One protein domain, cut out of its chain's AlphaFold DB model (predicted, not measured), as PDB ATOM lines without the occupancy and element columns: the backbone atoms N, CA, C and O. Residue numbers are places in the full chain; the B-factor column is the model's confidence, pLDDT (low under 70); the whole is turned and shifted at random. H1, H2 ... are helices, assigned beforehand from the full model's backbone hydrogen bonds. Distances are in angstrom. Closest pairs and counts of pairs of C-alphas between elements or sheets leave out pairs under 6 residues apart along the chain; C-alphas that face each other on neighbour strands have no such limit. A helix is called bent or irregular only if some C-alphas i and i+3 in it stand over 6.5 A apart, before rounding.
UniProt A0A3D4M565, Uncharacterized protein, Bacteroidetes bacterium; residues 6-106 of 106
ATOM      1  N   LYS A   6      -9.644  23.905  38.149       85.81
ATOM      2  CA  LYS A   6      -8.354  24.446  38.595       85.81
ATOM      3  C   LYS A   6      -8.043  24.092  40.042       85.81
ATOM      4  O   LYS A   6      -6.877  23.923  40.374       85.81
ATOM      5  N   ASP A   7      -9.056  23.968  40.893       88.25
ATOM      6  CA  ASP A   7      -8.869  23.561  42.286       88.25
ATOM      7  C   ASP A   7      -8.450  22.093  42.375       88.25
ATOM      8  O   ASP A   7      -7.549  21.758  43.145       88.25
ATOM      9  N   PHE A   8      -9.035  21.237  41.530       85.38
ATOM     10  CA  PHE A   8      -8.594  19.850  41.388       85.38
ATOM     11  C   PHE A   8      -7.132  19.772  40.944       85.38
ATOM     12  O   PHE A   8      -6.366  19.026  41.549       85.38
ATOM     13  N   GLU A   9      -6.731  20.567  39.948       88.38
ATOM     14  CA  GLU A   9      -5.345  20.618  39.476       88.38
ATOM     15  C   GLU A   9      -4.374  21.118  40.556       88.38
ATOM     16  O   GLU A   9      -3.307  20.529  40.747       88.38
ATOM     17  N   LEU A  10      -4.757  22.156  41.301       91.75
ATOM     18  CA  LEU A  10      -3.947  22.714  42.384       91.75
ATOM     19  C   LEU A  10      -3.715  21.682  43.499       91.75
ATOM     20  O   LEU A  10      -2.602  21.556  44.008       91.75
ATOM     21  N   VAL A  11      -4.755  20.925  43.866       92.44
ATOM     22  CA  VAL A  11      -4.663  19.846  44.859       92.44
ATOM     23  C   VAL A  11      -3.809  18.690  44.342       92.44
ATOM     24  O   VAL A  11      -2.943  18.210  45.070       92.44
ATOM     25  N   ASP A  12      -3.992  18.260  43.094       88.94
ATOM     26  CA  ASP A  12      -3.224  17.145  42.527       88.94
ATOM     27  C   ASP A  12      -1.726  17.498  42.453       88.94
ATOM     28  O   ASP A  12      -0.883  16.714  42.890       88.94
ATOM     29  N   ASN A  13      -1.393  18.712  41.993       89.75
ATOM     30  CA  ASN A  13      -0.017  19.217  41.934       89.75
ATOM     31  C   ASN A  13       0.589  19.414  43.334       89.75
ATOM     32  O   ASN A  13       1.785  19.183  43.525       89.75
ATOM     33  N   TYR A  14      -0.216  19.811  44.330       93.06
ATOM     34  CA  TYR A  14       0.219  19.873  45.729       93.06
ATOM     35  C   TYR A  14       0.612  18.487  46.247       93.06
ATOM     36  O   TYR A  14       1.682  18.320  46.831       93.06
ATOM     37  N   LEU A  15      -0.239  17.486  46.007       90.06
ATOM     38  CA  LEU A  15      -0.014  16.109  46.447       90.06
ATOM     39  C   LEU A  15       1.142  15.429  45.704       90.06
ATOM     40  O   LEU A  15       1.795  14.560  46.278       90.06
ATOM     41  N   ASP A  16       1.406  15.824  44.458       89.19
ATOM     42  CA  ASP A  16       2.553  15.362  43.668       89.19
ATOM     43  C   ASP A  16       3.852  16.132  43.994       89.19
ATOM     44  O   ASP A  16       4.931  15.729  43.560       89.19
ATOM     45  N   GLY A  17       3.777  17.216  44.780       89.88
ATOM     46  CA  GLY A  17       4.928  18.048  45.143       89.88
ATOM     47  C   GLY A  17       5.480  18.887  43.987       89.88
ATOM     48  O   GLY A  17       6.650  19.259  44.008       89.88
ATOM     49  N   THR A  18       4.659  19.166  42.970       92.94
ATOM     50  CA  THR A  18       5.064  19.835  41.721       92.94
ATOM     51  C   THR A  18       4.565  21.273  41.602       92.94
ATOM     52  O   THR A  18       4.660  21.852  40.522       92.94
ATOM     53  N   LEU A  19       4.000  21.846  42.668       91.69
ATOM     54  CA  LEU A  19       3.583  23.249  42.661       91.69
ATOM     55  C   LEU A  19       4.784  24.185  42.514       91.69
ATOM     56  O   LEU A  19       5.801  24.023  43.190       91.69
ATOM     57  N   SER A  20       4.612  25.212  41.689       91.75
ATOM     58  CA  SER A  20       5.460  26.403  41.700       91.75
ATOM     59  C   SER A  20       5.194  27.270  42.939       91.75
ATOM     60  O   SER A  20       4.159  27.140  43.597       91.75
ATOM     61  N   ASP A  21       6.102  28.200  43.250       91.12
ATOM     62  CA  ASP A  21       5.957  29.113  44.397       91.12
ATOM     63  C   ASP A  21       4.686  29.982  44.316       91.12
ATOM     64  O   ASP A  21       4.032  30.246  45.329       91.12
ATOM     65  N   GLU A  22       4.304  30.393  43.104       91.25
ATOM     66  CA  GLU A  22       3.096  31.181  42.837       91.25
ATOM     67  C   GLU A  22       1.825  30.359  43.090       91.25
ATOM     68  O   GLU A  22       0.894  30.813  43.764       91.25
ATOM     69  N   GLU A  23       1.797  29.111  42.622       90.38
ATOM     70  CA  GLU A  23       0.680  28.199  42.867       90.38
ATOM     71  C   GLU A  23       0.605  27.774  44.337       90.38
ATOM     72  O   GLU A  23      -0.490  27.599  44.869       90.38
ATOM     73  N   LEU A  24       1.740  27.670  45.032       92.88
ATOM     74  CA  LEU A  24       1.789  27.389  46.465       92.88
ATOM     75  C   LEU A  24       1.161  28.529  47.284       92.88
ATOM     76  O   LEU A  24       0.469  28.279  48.275       92.88
ATOM     77  N   ALA A  25       1.372  29.781  46.872       92.88
ATOM     78  CA  ALA A  25       0.723  30.935  47.484       92.88
ATOM     79  C   ALA A  25      -0.798  30.910  47.253       92.88
ATOM     80  O   ALA A  25      -1.564  31.075  48.206       92.88
ATOM     81  N   LEU A  26      -1.240  30.623  46.023       92.00
ATOM     82  CA  LEU A  26      -2.660  30.452  45.694       92.00
ATOM     83  C   LEU A  26      -3.297  29.305  46.486       92.00
ATOM     84  O   LEU A  26      -4.394  29.457  47.024       92.00
ATOM     85  N   PHE A  27      -2.581  28.192  46.628       93.31
ATOM     86  CA  PHE A  27      -3.022  27.035  47.396       93.31
ATOM     87  C   PHE A  27      -3.253  27.399  48.863       93.31
ATOM     88  O   PHE A  27      -4.302  27.085  49.418       93.31
ATOM     89  N   ARG A  28      -2.327  28.136  49.491       93.00
ATOM     90  CA  ARG A  28      -2.489  28.596  50.883       93.00
ATOM     91  C   ARG A  28      -3.693  29.516  51.071       93.00
ATOM     92  O   ARG A  28      -4.326  29.458  52.121       93.00
ATOM     93  N   ILE A  29      -4.003  30.352  50.081       93.06
ATOM     94  CA  ILE A  29      -5.191  31.213  50.114       93.06
ATOM     95  C   ILE A  29      -6.455  30.353  50.012       93.06
ATOM     96  O   ILE A  29      -7.354  30.496  50.837       93.06
ATOM     97  N   ARG A  30      -6.511  29.419  49.051       90.50
ATOM     98  CA  ARG A  30      -7.667  28.525  48.871       90.50
ATOM     99  C   ARG A  30      -7.878  27.580  50.049       90.50
ATOM    100  O   ARG A  30      -9.017  27.271  50.358       90.50
ATOM    101  N   MET A  31      -6.826  27.202  50.770       92.00
ATOM    102  CA  MET A  31      -6.924  26.387  51.987       92.00
ATOM    103  C   MET A  31      -7.706  27.038  53.138       92.00
ATOM    104  O   MET A  31      -8.054  26.334  54.083       92.00
ATOM    105  N   GLN A  32      -7.987  28.345  53.083       91.31
ATOM    106  CA  GLN A  32      -8.893  28.998  54.038       91.31
ATOM    107  C   GLN A  32     -10.375  28.703  53.753       91.31
ATOM    108  O   GLN A  32     -11.220  28.984  54.596       91.31
ATOM    109  N   ASP A  33     -10.690  28.160  52.575       91.62
ATOM    110  CA  ASP A  33     -12.032  27.728  52.203       91.62
ATOM    111  C   ASP A  33     -12.267  26.279  52.662       91.62
ATOM    112  O   ASP A  33     -11.514  25.357  52.323       91.62
ATOM    113  N   ASP A  34     -13.327  26.075  53.448       88.56
ATOM    114  CA  ASP A  34     -13.668  24.770  54.019       88.56
ATOM    115  C   ASP A  34     -13.946  23.714  52.940       88.56
ATOM    116  O   ASP A  34     -13.545  22.557  53.099       88.56
ATOM    117  N   GLU A  35     -14.570  24.106  51.827       87.12
ATOM    118  CA  GLU A  35     -14.923  23.239  50.700       87.12
ATOM    119  C   GLU A  35     -13.652  22.744  49.996       87.12
ATOM    120  O   GLU A  35     -13.474  21.543  49.776       87.12
ATOM    121  N   PHE A  36     -12.702  23.652  49.752       89.56
ATOM    122  CA  PHE A  36     -11.393  23.317  49.183       89.56
ATOM    123  C   PHE A  36     -10.566  22.423  50.120       89.56
ATOM    124  O   PHE A  36      -9.950  21.442  49.693       89.56
ATOM    125  N   SER A  37     -10.590  22.698  51.428       89.00
ATOM    126  CA  SER A  37      -9.932  21.842  52.424       89.00
ATOM    127  C   SER A  37     -10.544  20.431  52.478       89.00
ATOM    128  O   SER A  37      -9.854  19.451  52.785       89.00
ATOM    129  N   GLY A  38     -11.846  20.319  52.191       87.06
ATOM    130  CA  GLY A  38     -12.569  19.060  52.057       87.06
ATOM    131  C   GLY A  38     -12.111  18.276  50.830       87.06
ATOM    132  O   GLY A  38     -11.831  17.082  50.945       87.06
ATOM    133  N   LEU A  39     -11.933  18.956  49.693       87.50
ATOM    134  CA  LEU A  39     -11.399  18.365  48.464       87.50
ATOM    135  C   LEU A  39     -10.004  17.755  48.674       87.50
ATOM    136  O   LEU A  39      -9.769  16.611  48.281       87.50
ATOM    137  N   LEU A  40      -9.093  18.477  49.339       91.44
ATOM    138  CA  LEU A  40      -7.758  17.960  49.666       91.44
ATOM    139  C   LEU A  40      -7.841  16.674  50.498       91.44
ATOM    140  O   LEU A  40      -7.186  15.681  50.178       91.44
ATOM    141  N   ARG A  41      -8.663  16.678  51.555       87.31
ATOM    142  CA  ARG A  41      -8.858  15.511  52.428       87.31
ATOM    143  C   ARG A  41      -9.435  14.322  51.664       87.31
ATOM    144  O   ARG A  41      -8.962  13.202  51.848       87.31
ATOM    145  N   PHE A  42     -10.409  14.566  50.791       86.12
ATOM    146  CA  PHE A  42     -10.994  13.541  49.934       86.12
ATOM    147  C   PHE A  42      -9.944  12.913  49.008       86.12
ATOM    148  O   PHE A  42      -9.797  11.692  48.996       86.12
ATOM    149  N   GLN A  43      -9.155  13.722  48.295       84.94
ATOM    150  CA  GLN A  43      -8.119  13.197  47.400       84.94
ATOM    151  C   GLN A  43      -7.004  12.453  48.149       84.94
ATOM    152  O   GLN A  43      -6.519  11.428  47.669       84.94
ATOM    153  N   GLN A  44      -6.609  12.920  49.337       87.62
ATOM    154  CA  GLN A  44      -5.645  12.212  50.186       87.62
ATOM    155  C   GLN A  44      -6.176  10.851  50.643       87.62
ATOM    156  O   GLN A  44      -5.444   9.861  50.581       87.62
ATOM    157  N   ALA A  45      -7.440  10.792  51.074       83.69
ATOM    158  CA  ALA A  45      -8.094   9.541  51.440       83.69
ATOM    159  C   ALA A  45      -8.165   8.592  50.239       83.69
ATOM    160  O   ALA A  45      -7.736   7.448  50.348       83.69
ATOM    161  N   LEU A  46      -8.589   9.086  49.072       81.62
ATOM    162  CA  LEU A  46      -8.663   8.294  47.847       81.62
ATOM    163  C   LEU A  46      -7.293   7.737  47.440       81.62
ATOM    164  O   LEU A  46      -7.165   6.541  47.210       81.62
ATOM    165  N   ARG A  47      -6.239   8.563  47.404       80.44
ATOM    166  CA  ARG A  47      -4.876   8.100  47.081       80.44
ATOM    167  C   ARG A  47      -4.373   7.056  48.077       80.44
ATOM    168  O   ARG A  47      -3.711   6.104  47.672       80.44
ATOM    169  N   LYS A  48      -4.682   7.225  49.366       80.81
ATOM    170  CA  LYS A  48      -4.315   6.264  50.412       80.81
ATOM    171  C   LYS A  48      -5.031   4.925  50.224       80.81
ATOM    172  O   LYS A  48      -4.384   3.890  50.333       80.81
ATOM    173  N   GLU A  49      -6.319   4.947  49.901       73.81
ATOM    174  CA  GLU A  49      -7.134   3.752  49.636       73.81
ATOM    175  C   GLU A  49      -6.733   3.056  48.327       73.81
ATOM    176  O   GLU A  49      -6.630   1.836  48.274       73.81
ATOM    177  N   LEU A  50      -6.395   3.812  47.278       71.31
ATOM    178  CA  LEU A  50      -5.834   3.245  46.045       71.31
ATOM    179  C   LEU A  50      -4.457   2.603  46.283       71.31
ATOM    180  O   LEU A  50      -4.117   1.608  45.645       71.31
ATOM    181  N   ALA A  51      -3.661   3.149  47.207       70.62
ATOM    182  CA  ALA A  51      -2.375   2.575  47.601       70.62
ATOM    183  C   ALA A  51      -2.516   1.369  48.552       70.62
ATOM    184  O   ALA A  51      -1.616   0.530  48.615       70.62
ATOM    185  N   GLN A  52      -3.621   1.274  49.294       65.62
ATOM    186  CA  GLN A  52      -3.933   0.191  50.225       65.62
ATOM    187  C   GLN A  52      -5.388  -0.247  50.019       65.62
ATOM    188  O   GLN A  52      -6.268   0.289  50.688       65.62
ATOM    189  N   PRO A  53      -5.664  -1.235  49.144       60.38
ATOM    190  CA  PRO A  53      -7.026  -1.631  48.754       60.38
ATOM    191  C   PRO A  53      -7.831  -2.352  49.858       60.38
ATOM    192  O   PRO A  53      -8.692  -3.190  49.584       60.38
ATOM    193  N   SER A  54      -7.558  -2.062  51.126       58.03
ATOM    194  CA  SER A  54      -8.217  -2.639  52.284       58.03
ATOM    195  C   SER A  54      -9.036  -1.576  53.020       58.03
ATOM    196  O   SER A  54      -8.491  -0.941  53.917       58.03
ATOM    197  N   LEU A  55     -10.337  -1.464  52.698       52.62
ATOM    198  CA  LEU A  55     -11.479  -1.448  53.649       52.62
ATOM    199  C   LEU A  55     -12.699  -0.577  53.281       52.62
ATOM    200  O   LEU A  55     -13.698  -0.676  53.993       52.62
ATOM    201  N   LEU A  56     -12.729   0.192  52.191       50.38
ATOM    202  CA  LEU A  56     -13.983   0.843  51.767       50.38
ATOM    203  C   LEU A  56     -14.825  -0.047  50.835       50.38
ATOM    204  O   LEU A  56     -14.317  -0.814  50.013       50.38
ATOM    205  N   GLY A  57     -16.148   0.030  50.999       55.53
ATOM    206  CA  GLY A  57     -17.121  -0.725  50.213       55.53
ATOM    207  C   GLY A  57     -16.896  -0.518  48.716       55.53
ATOM    208  O   GLY A  57     -16.881   0.611  48.231       55.53
ATOM    209  N   ARG A  58     -16.727  -1.626  47.984       54.38
ATOM    210  CA  ARG A  58     -16.304  -1.657  46.571       54.38
ATOM    211  C   ARG A  58     -17.101  -0.755  45.624       54.38
ATOM    212  O   ARG A  58     -16.592  -0.476  44.552       54.38
ATOM    213  N   ASN A  59     -18.321  -0.341  45.957       56.41
ATOM    214  CA  ASN A  59     -19.158   0.445  45.048       56.41
ATOM    215  C   ASN A  59     -18.863   1.951  45.102       56.41
ATOM    216  O   ASN A  59     -18.713   2.557  44.043       56.41
ATOM    217  N   ASP A  60     -18.702   2.536  46.291       58.16
ATOM    218  CA  ASP A  60     -18.458   3.983  46.428       58.16
ATOM    219  C   ASP A  60     -17.018   4.342  46.037       58.16
ATOM    220  O   ASP A  60     -16.776   5.343  45.366       58.16
ATOM    221  N   LEU A  61     -16.064   3.463  46.372       59.59
ATOM    222  CA  LEU A  61     -14.682   3.590  45.911       59.59
ATOM    223  C   LEU A  61     -14.575   3.474  44.397       59.59
ATOM    224  O   LEU A  61     -13.809   4.215  43.803       59.59
ATOM    225  N   LYS A  62     -15.324   2.564  43.771       62.84
ATOM    226  CA  LYS A  62     -15.211   2.332  42.332       62.84
ATOM    227  C   LYS A  62     -15.801   3.482  41.523       62.84
ATOM    228  O   LYS A  62     -15.209   3.845  40.521       62.84
ATOM    229  N   GLN A  63     -16.887   4.112  41.978       65.31
ATOM    230  CA  GLN A  63     -17.365   5.359  41.363       65.31
ATOM    231  C   GLN A  63     -16.377   6.514  41.554       65.31
ATOM    232  O   GLN A  63     -16.097   7.242  40.605       65.31
ATOM    233  N   ALA A  64     -15.820   6.672  42.759       64.50
ATOM    234  CA  ALA A  64     -14.821   7.704  43.031       64.50
ATOM    235  C   ALA A  64     -13.517   7.476  42.242       64.50
ATOM    236  O   ALA A  64     -12.907   8.427  41.754       64.50
ATOM    237  N   GLU A  65     -13.106   6.219  42.091       63.81
ATOM    238  CA  GLU A  65     -11.957   5.791  41.303       63.81
ATOM    239  C   GLU A  65     -12.216   5.971  39.806       63.81
ATOM    240  O   GLU A  65     -11.379   6.563  39.139       63.81
ATOM    241  N   GLU A  66     -13.363   5.534  39.277       69.38
ATOM    242  CA  GLU A  66     -13.744   5.737  37.872       69.38
ATOM    243  C   GLU A  66     -13.752   7.232  37.527       69.38
ATOM    244  O   GLU A  66     -13.116   7.629  36.552       69.38
ATOM    245  N   PHE A  67     -14.345   8.073  38.379       68.62
ATOM    246  CA  PHE A  67     -14.334   9.526  38.208       68.62
ATOM    247  C   PHE A  67     -12.912  10.115  38.248       68.62
ATOM    248  O   PHE A  67     -12.530  10.898  37.375       68.62
ATOM    249  N   TYR A  68     -12.090   9.719  39.227       66.81
ATOM    250  CA  TYR A  68     -10.708  10.195  39.353       66.81
ATOM    251  C   TYR A  68      -9.819   9.740  38.187       66.81
ATOM    252  O   TYR A  68      -9.022  10.522  37.659       66.81
ATOM    253  N   LEU A  69      -9.945   8.481  37.764       67.50
ATOM    254  CA  LEU A  69      -9.204   7.918  36.640       67.50
ATOM    255  C   LEU A  69      -9.630   8.562  35.323       67.50
ATOM    256  O   LEU A  69      -8.761   8.878  34.509       67.50
ATOM    257  N   GLU A  70     -10.926   8.799  35.118       70.38
ATOM    258  CA  GLU A  70     -11.437   9.488  33.937       70.38
ATOM    259  C   GLU A  70     -10.873  10.912  33.858       70.38
ATOM    260  O   GLU A  70     -10.206  11.241  32.871       70.38
ATOM    261  N   TYR A  71     -10.992  11.697  34.933       66.75
ATOM    262  CA  TYR A  71     -10.403  13.037  35.043       66.75
ATOM    263  C   TYR A  71      -8.887  13.035  34.774       66.75
ATOM    264  O   TYR A  71      -8.381  13.770  33.918       66.75
ATOM    265  N   ARG A  72      -8.131  12.151  35.439       61.84
ATOM    266  CA  ARG A  72      -6.670  12.073  35.280       61.84
ATOM    267  C   ARG A  72      -6.261  11.617  33.879       61.84
ATOM    268  O   ARG A  72      -5.231  12.056  33.362       61.84
ATOM    269  N   SER A  73      -7.039  10.736  33.250       64.44
ATOM    270  CA  SER A  73      -6.792  10.274  31.881       64.44
ATOM    271  C   SER A  73      -7.019  11.386  30.852       64.44
ATOM    272  O   SER A  73      -6.205  11.537  29.936       64.44
ATOM    273  N   GLN A  74      -8.051  12.216  31.042       61.50
ATOM    274  CA  GLN A  74      -8.293  13.400  30.219       61.50
ATOM    275  C   GLN A  74      -7.149  14.410  30.366       61.50
ATOM    276  O   GLN A  74      -6.616  14.880  29.359       61.50
ATOM    277  N   ARG A  75      -6.674  14.651  31.596       60.94
ATOM    278  CA  ARG A  75      -5.510  15.514  31.860       60.94
ATOM    279  C   ARG A  75      -4.231  15.008  31.184       60.94
ATOM    280  O   ARG A  75      -3.492  15.786  30.589       60.94
ATOM    281  N   ARG A  76      -3.950  13.698  31.209       58.31
ATOM    282  CA  ARG A  76      -2.772  13.150  30.502       58.31
ATOM    283  C   ARG A  76      -2.856  13.337  28.988       58.31
ATOM    284  O   ARG A  76      -1.822  13.583  28.372       58.31
ATOM    285  N   ARG A  77      -4.047  13.228  28.387       57.06
ATOM    286  CA  ARG A  77      -4.233  13.482  26.948       57.06
ATOM    287  C   ARG A  77      -3.965  14.943  26.593       57.06
ATOM    288  O   ARG A  77      -3.205  15.183  25.662       57.06
ATOM    289  N   SER A  78      -4.490  15.898  27.363       54.09
ATOM    290  CA  SER A  78      -4.259  17.326  27.092       54.09
ATOM    291  C   SER A  78      -2.784  17.719  27.241       54.09
ATOM    292  O   SER A  78      -2.255  18.466  26.419       54.09
ATOM    293  N   ILE A  79      -2.079  17.154  28.227       52.91
ATOM    294  CA  ILE A  79      -0.632  17.348  28.396       52.91
ATOM    295  C   ILE A  79       0.142  16.712  27.230       52.91
ATOM    296  O   ILE A  79       1.030  17.348  26.663       52.91
ATOM    297  N   ALA A  80      -0.196  15.485  26.820       54.50
ATOM    298  CA  ALA A  80       0.457  14.827  25.687       54.50
ATOM    299  C   ALA A  80       0.280  15.609  24.369       54.50
ATOM    300  O   ALA A  80       1.230  15.733  23.593       54.50
ATOM    301  N   GLU A  81      -0.897  16.194  24.139       54.09
ATOM    302  CA  GLU A  81      -1.161  17.065  22.988       54.09
ATOM    303  C   GLU A  81      -0.392  18.394  23.073       54.09
ATOM    304  O   GLU A  81       0.192  18.836  22.078       54.09
ATOM    305  N   ALA A  82      -0.300  18.998  24.264       54.25
ATOM    306  CA  ALA A  82       0.429  20.247  24.484       54.25
ATOM    307  C   ALA A  82       1.952  20.107  24.288       54.25
ATOM    308  O   ALA A  82       2.596  21.024  23.766       54.25
ATOM    309  N   PHE A  83       2.534  18.965  24.671       52.81
ATOM    310  CA  PHE A  83       3.972  18.712  24.519       52.81
ATOM    311  C   PHE A  83       4.361  18.226  23.116       52.81
ATOM    312  O   PHE A  83       5.431  18.592  22.634       52.81
ATOM    313  N   SER A  84       3.501  17.471  22.424       55.22
ATOM    314  CA  SER A  84       3.793  16.909  21.094       55.22
ATOM    315  C   SER A  84       4.052  17.985  20.025       55.22
ATOM    316  O   SER A  84       5.037  17.905  19.291       55.22
ATOM    317  N   SER A  85       3.231  19.039  19.972       55.41
ATOM    318  CA  SER A  85       3.331  20.041  18.898       55.41
ATOM    319  C   SER A  85       4.573  20.937  19.024       55.41
ATOM    320  O   SER A  85       5.279  21.174  18.045       55.41
ATOM    321  N   LYS A  86       4.913  21.391  20.239       60.88
ATOM    322  CA  LYS A  86       6.045  22.314  20.455       60.88
ATOM    323  C   LYS A  86       7.410  21.629  20.365       60.88
ATOM    324  O   LYS A  86       8.358  22.247  19.880       60.88
ATOM    325  N   LEU A  87       7.516  20.362  20.774       65.56
ATOM    326  CA  LEU A  87       8.767  19.601  20.669       65.56
ATOM    327  C   LEU A  87       9.204  19.409  19.212       65.56
ATOM    328  O   LEU A  87      10.393  19.512  18.919       65.56
ATOM    329  N   TRP A  88       8.258  19.206  18.292       68.19
ATOM    330  CA  TRP A  88       8.566  19.053  16.868       68.19
ATOM    331  C   TRP A  88       9.219  20.298  16.262       68.19
ATOM    332  O   TRP A  88      10.174  20.168  15.500       68.19
ATOM    333  N   PHE A  89       8.785  21.504  16.643       75.38
ATOM    334  CA  PHE A  89       9.414  22.741  16.167       75.38
ATOM    335  C   PHE A  89      10.860  22.888  16.653       75.38
ATOM    336  O   PHE A  89      11.717  23.319  15.884       75.38
ATOM    337  N   VAL A  90      11.156  22.484  17.895       75.31
ATOM    338  CA  VAL A  90      12.527  22.506  18.436       75.31
ATOM    339  C   VAL A  90      13.415  21.502  17.700       75.31
ATOM    340  O   VAL A  90      14.525  21.846  17.300       75.31
ATOM    341  N   VAL A  91      12.916  20.287  17.455       77.88
ATOM    342  CA  VAL A  91      13.653  19.251  16.713       77.88
ATOM    343  C   VAL A  91      13.953  19.704  15.280       77.88
ATOM    344  O   VAL A  91      15.097  19.606  14.834       77.88
ATOM    345  N   VAL A  92      12.966  20.269  14.575       81.06
ATOM    346  CA  VAL A  92      13.147  20.791  13.209       81.06
ATOM    347  C   VAL A  92      14.138  21.958  13.183       81.06
ATOM    348  O   VAL A  92      15.016  21.990  12.322       81.06
ATOM    349  N   ALA A  93      14.062  22.887  14.138       78.81
ATOM    350  CA  ALA A  93      14.993  24.011  14.216       78.81
ATOM    351  C   ALA A  93      16.447  23.545  14.411       78.81
ATOM    352  O   ALA A  93      17.345  24.039  13.729       78.81
ATOM    353  N   VAL A  94      16.679  22.554  15.280       80.81
ATOM    354  CA  VAL A  94      18.014  21.976  15.517       80.81
ATOM    355  C   VAL A  94      18.533  21.245  14.272       80.81
ATOM    356  O   VAL A  94      19.706  21.391  13.918       80.81
ATOM    357  N   MET A  95      17.679  20.508  13.555       78.69
ATOM    358  CA  MET A  95      18.060  19.850  12.297       78.69
ATOM    359  C   MET A  95      18.424  20.852  11.188       78.69
ATOM    360  O   MET A  95      19.426  20.668  10.496       78.69
ATOM    361  N   CYS A  96      17.672  21.946  11.048       81.25
ATOM    362  CA  CYS A  96      18.008  23.010  10.100       81.25
ATOM    363  C   CYS A  96      19.334  23.691  10.459       81.25
ATOM    364  O   CYS A  96      20.166  23.918   9.584       81.25
ATOM    365  N   PHE A  97      19.558  23.978  11.745       79.50
ATOM    366  CA  PHE A  97      20.761  24.671  12.201       79.50
ATOM    367  C   PHE A  97      22.024  23.821  12.017       79.50
ATOM    368  O   PHE A  97      23.034  24.314  11.523       79.50
ATOM    369  N   THR A  98      21.957  22.528  12.349       78.44
ATOM    370  CA  THR A  98      23.071  21.583  12.151       78.44
ATOM    371  C   THR A  98      23.411  21.396  10.671       78.44
ATOM    372  O   THR A  98      24.586  21.399  10.315       78.44
ATOM    373  N   SER A  99      22.403  21.333   9.798       75.06
ATOM    374  CA  SER A  99      22.603  21.245   8.344       75.06
ATOM    375  C   SER A  99      23.283  22.498   7.772       75.06
ATOM    376  O   SER A  99      24.175  22.392   6.931       75.06
ATOM    377  N   LEU A 100      22.907  23.684   8.260       76.50
ATOM    378  CA  LEU A 100      23.497  24.960   7.840       76.50
ATOM    379  C   LEU A 100      24.962  25.090   8.280       76.50
ATOM    380  O   LEU A 100      25.794  25.600   7.534       76.50
ATOM    381  N   LEU A 101      25.279  24.596   9.477       75.75
ATOM    382  CA  LEU A 101      26.629  24.623  10.040       75.75
ATOM    383  C   LEU A 101      27.587  23.702   9.273       75.75
ATOM    384  O   LEU A 101      28.726  24.081   9.024       75.75
ATOM    385  N   ILE A 102      27.109  22.526   8.853       75.69
ATOM    386  CA  ILE A 102      27.879  21.593   8.017       75.69
ATOM    387  C   ILE A 102      28.163  22.207   6.640       75.69
ATOM    388  O   ILE A 102      29.287  22.115   6.163       75.69
ATOM    389  N   ALA A 103      27.182  22.877   6.027       73.38
ATOM    390  CA  ALA A 103      27.351  23.526   4.726       73.38
ATOM    391  C   ALA A 103      28.320  24.727   4.744       73.38
ATOM    392  O   ALA A 103      28.864  25.078   3.708       73.38
ATOM    393  N   LEU A 104      28.528  25.360   5.904       73.75
ATOM    394  CA  LEU A 104      29.481  26.465   6.094       73.75
ATOM    395  C   LEU A 104      30.918  25.997   6.375       73.75
ATOM    396  O   LEU A 104      31.846  26.798   6.280       73.75
ATOM    397  N   LEU A 105      31.098  24.732   6.764       74.06
ATOM    398  CA  LEU A 105      32.392  24.116   7.084       74.06
ATOM    399  C   LEU A 105      33.011  23.341   5.904       74.06
ATOM    400  O   LEU A 105      34.140  22.865   6.034       74.06
ATOM    401  N   LEU A 106      32.277  23.201   4.797       63.53
ATOM    402  CA  LEU A 106      32.631  22.472   3.570       63.53
ATOM    403  C   LEU A 106      32.948  23.454   2.437       63.53
ATOM    404  O   LEU A 106      33.907  23.173   1.686       63.53
TER     405      LEU A 106
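AT A GLANCE: This is residues 6 to 106 of the 106 residues of an uncharacterized protein of Bacteroidetes bacterium (UniProt A0A3D4M565). One very long helix, H4, makes the length of the model, and a small head of three shorter helices, H1, H2 and H3, sits beside its beginning; the far part of H4 sticks out as a bare arm, residues 76 to 106 standing free. In the head, H2 and H3 make a corner and H1 packs on both, while H4 sets off at about a right angle to H3. The printed part has 101 residues, with four named helices in the order H1, H2, H3, H4 and no named strand; the class is all helix. The whole is extended, with a radius of gyration of the C-alphas of 21.2 A and spans of 71 by 33 by 19 A.

IN THESE COORDINATES: H4, residues 58 to 104, is the longest helix, 67.3 A from C-alpha 58 at (-16.304, -1.657, 46.571) to C-alpha 104 at (29.481, 26.465, 6.094). It is neither bent nor irregular, but only just: C-alphas 82 and 85 are 6.3 A apart. H3, residues 34 to 51, is 25.7 A long. H1, residues 6 to 16, is 15.1 A long and begins with C-alpha 6 at (-8.354, 24.446, 38.595). H2, residues 21 to 30, is 14.4 A long.

HOW THE PARTS SIT: H4 and H3 only just touch, with 3 pairs of C-alphas within 8 A. They are about perpendicular, at 87 degrees, and their closest C-alphas are those of Leu 46 and Glu 65, 7.7 A apart. H3 touches H4 with residue 46 alone, and H4 touches H3 with residues 61 to 65 alone. H1 touches H3 at residues 36 to 44 alone of H3, the closest C-alphas being those of Val 11 and Leu 40, 6.0 A apart; the two run the same way at a steep tilt of 45 degrees. H1 also touches H2, with the C-alphas of Leu 10 and Phe 27 closest at 6.7 A; these run opposite ways at a steep tilt of 62 degrees. H2 and H3 are close but not clearly touching, the closest C-alphas, of Arg 30 and Phe 36, being 6.4 A apart. H4 is apart from H1 and from H2. The helix packing is mostly crossed, with none of the 3 touching pairs at a shallow tilt. Every O i to N i+4 pair is within hydrogen-bond range in H1, H2 and H3; in H4, 39 of 43 are.

THE WHOLE: The C-alphas farthest apart, those of Gly 57 and Leu 106, are 72.0 A from each other. Without residues 76 to 106 the body spans 38 by 25 by 18 A. The printed part has no cut and ends at residue 106, the chain's last. The links H1 to H2 and H2 to H3 are tight, H3 to H4 is short, and no link is long. The mean pLDDT of the printed part is 75.8; it is under 70 in residues 52 to 69, 71 to 88 and 106.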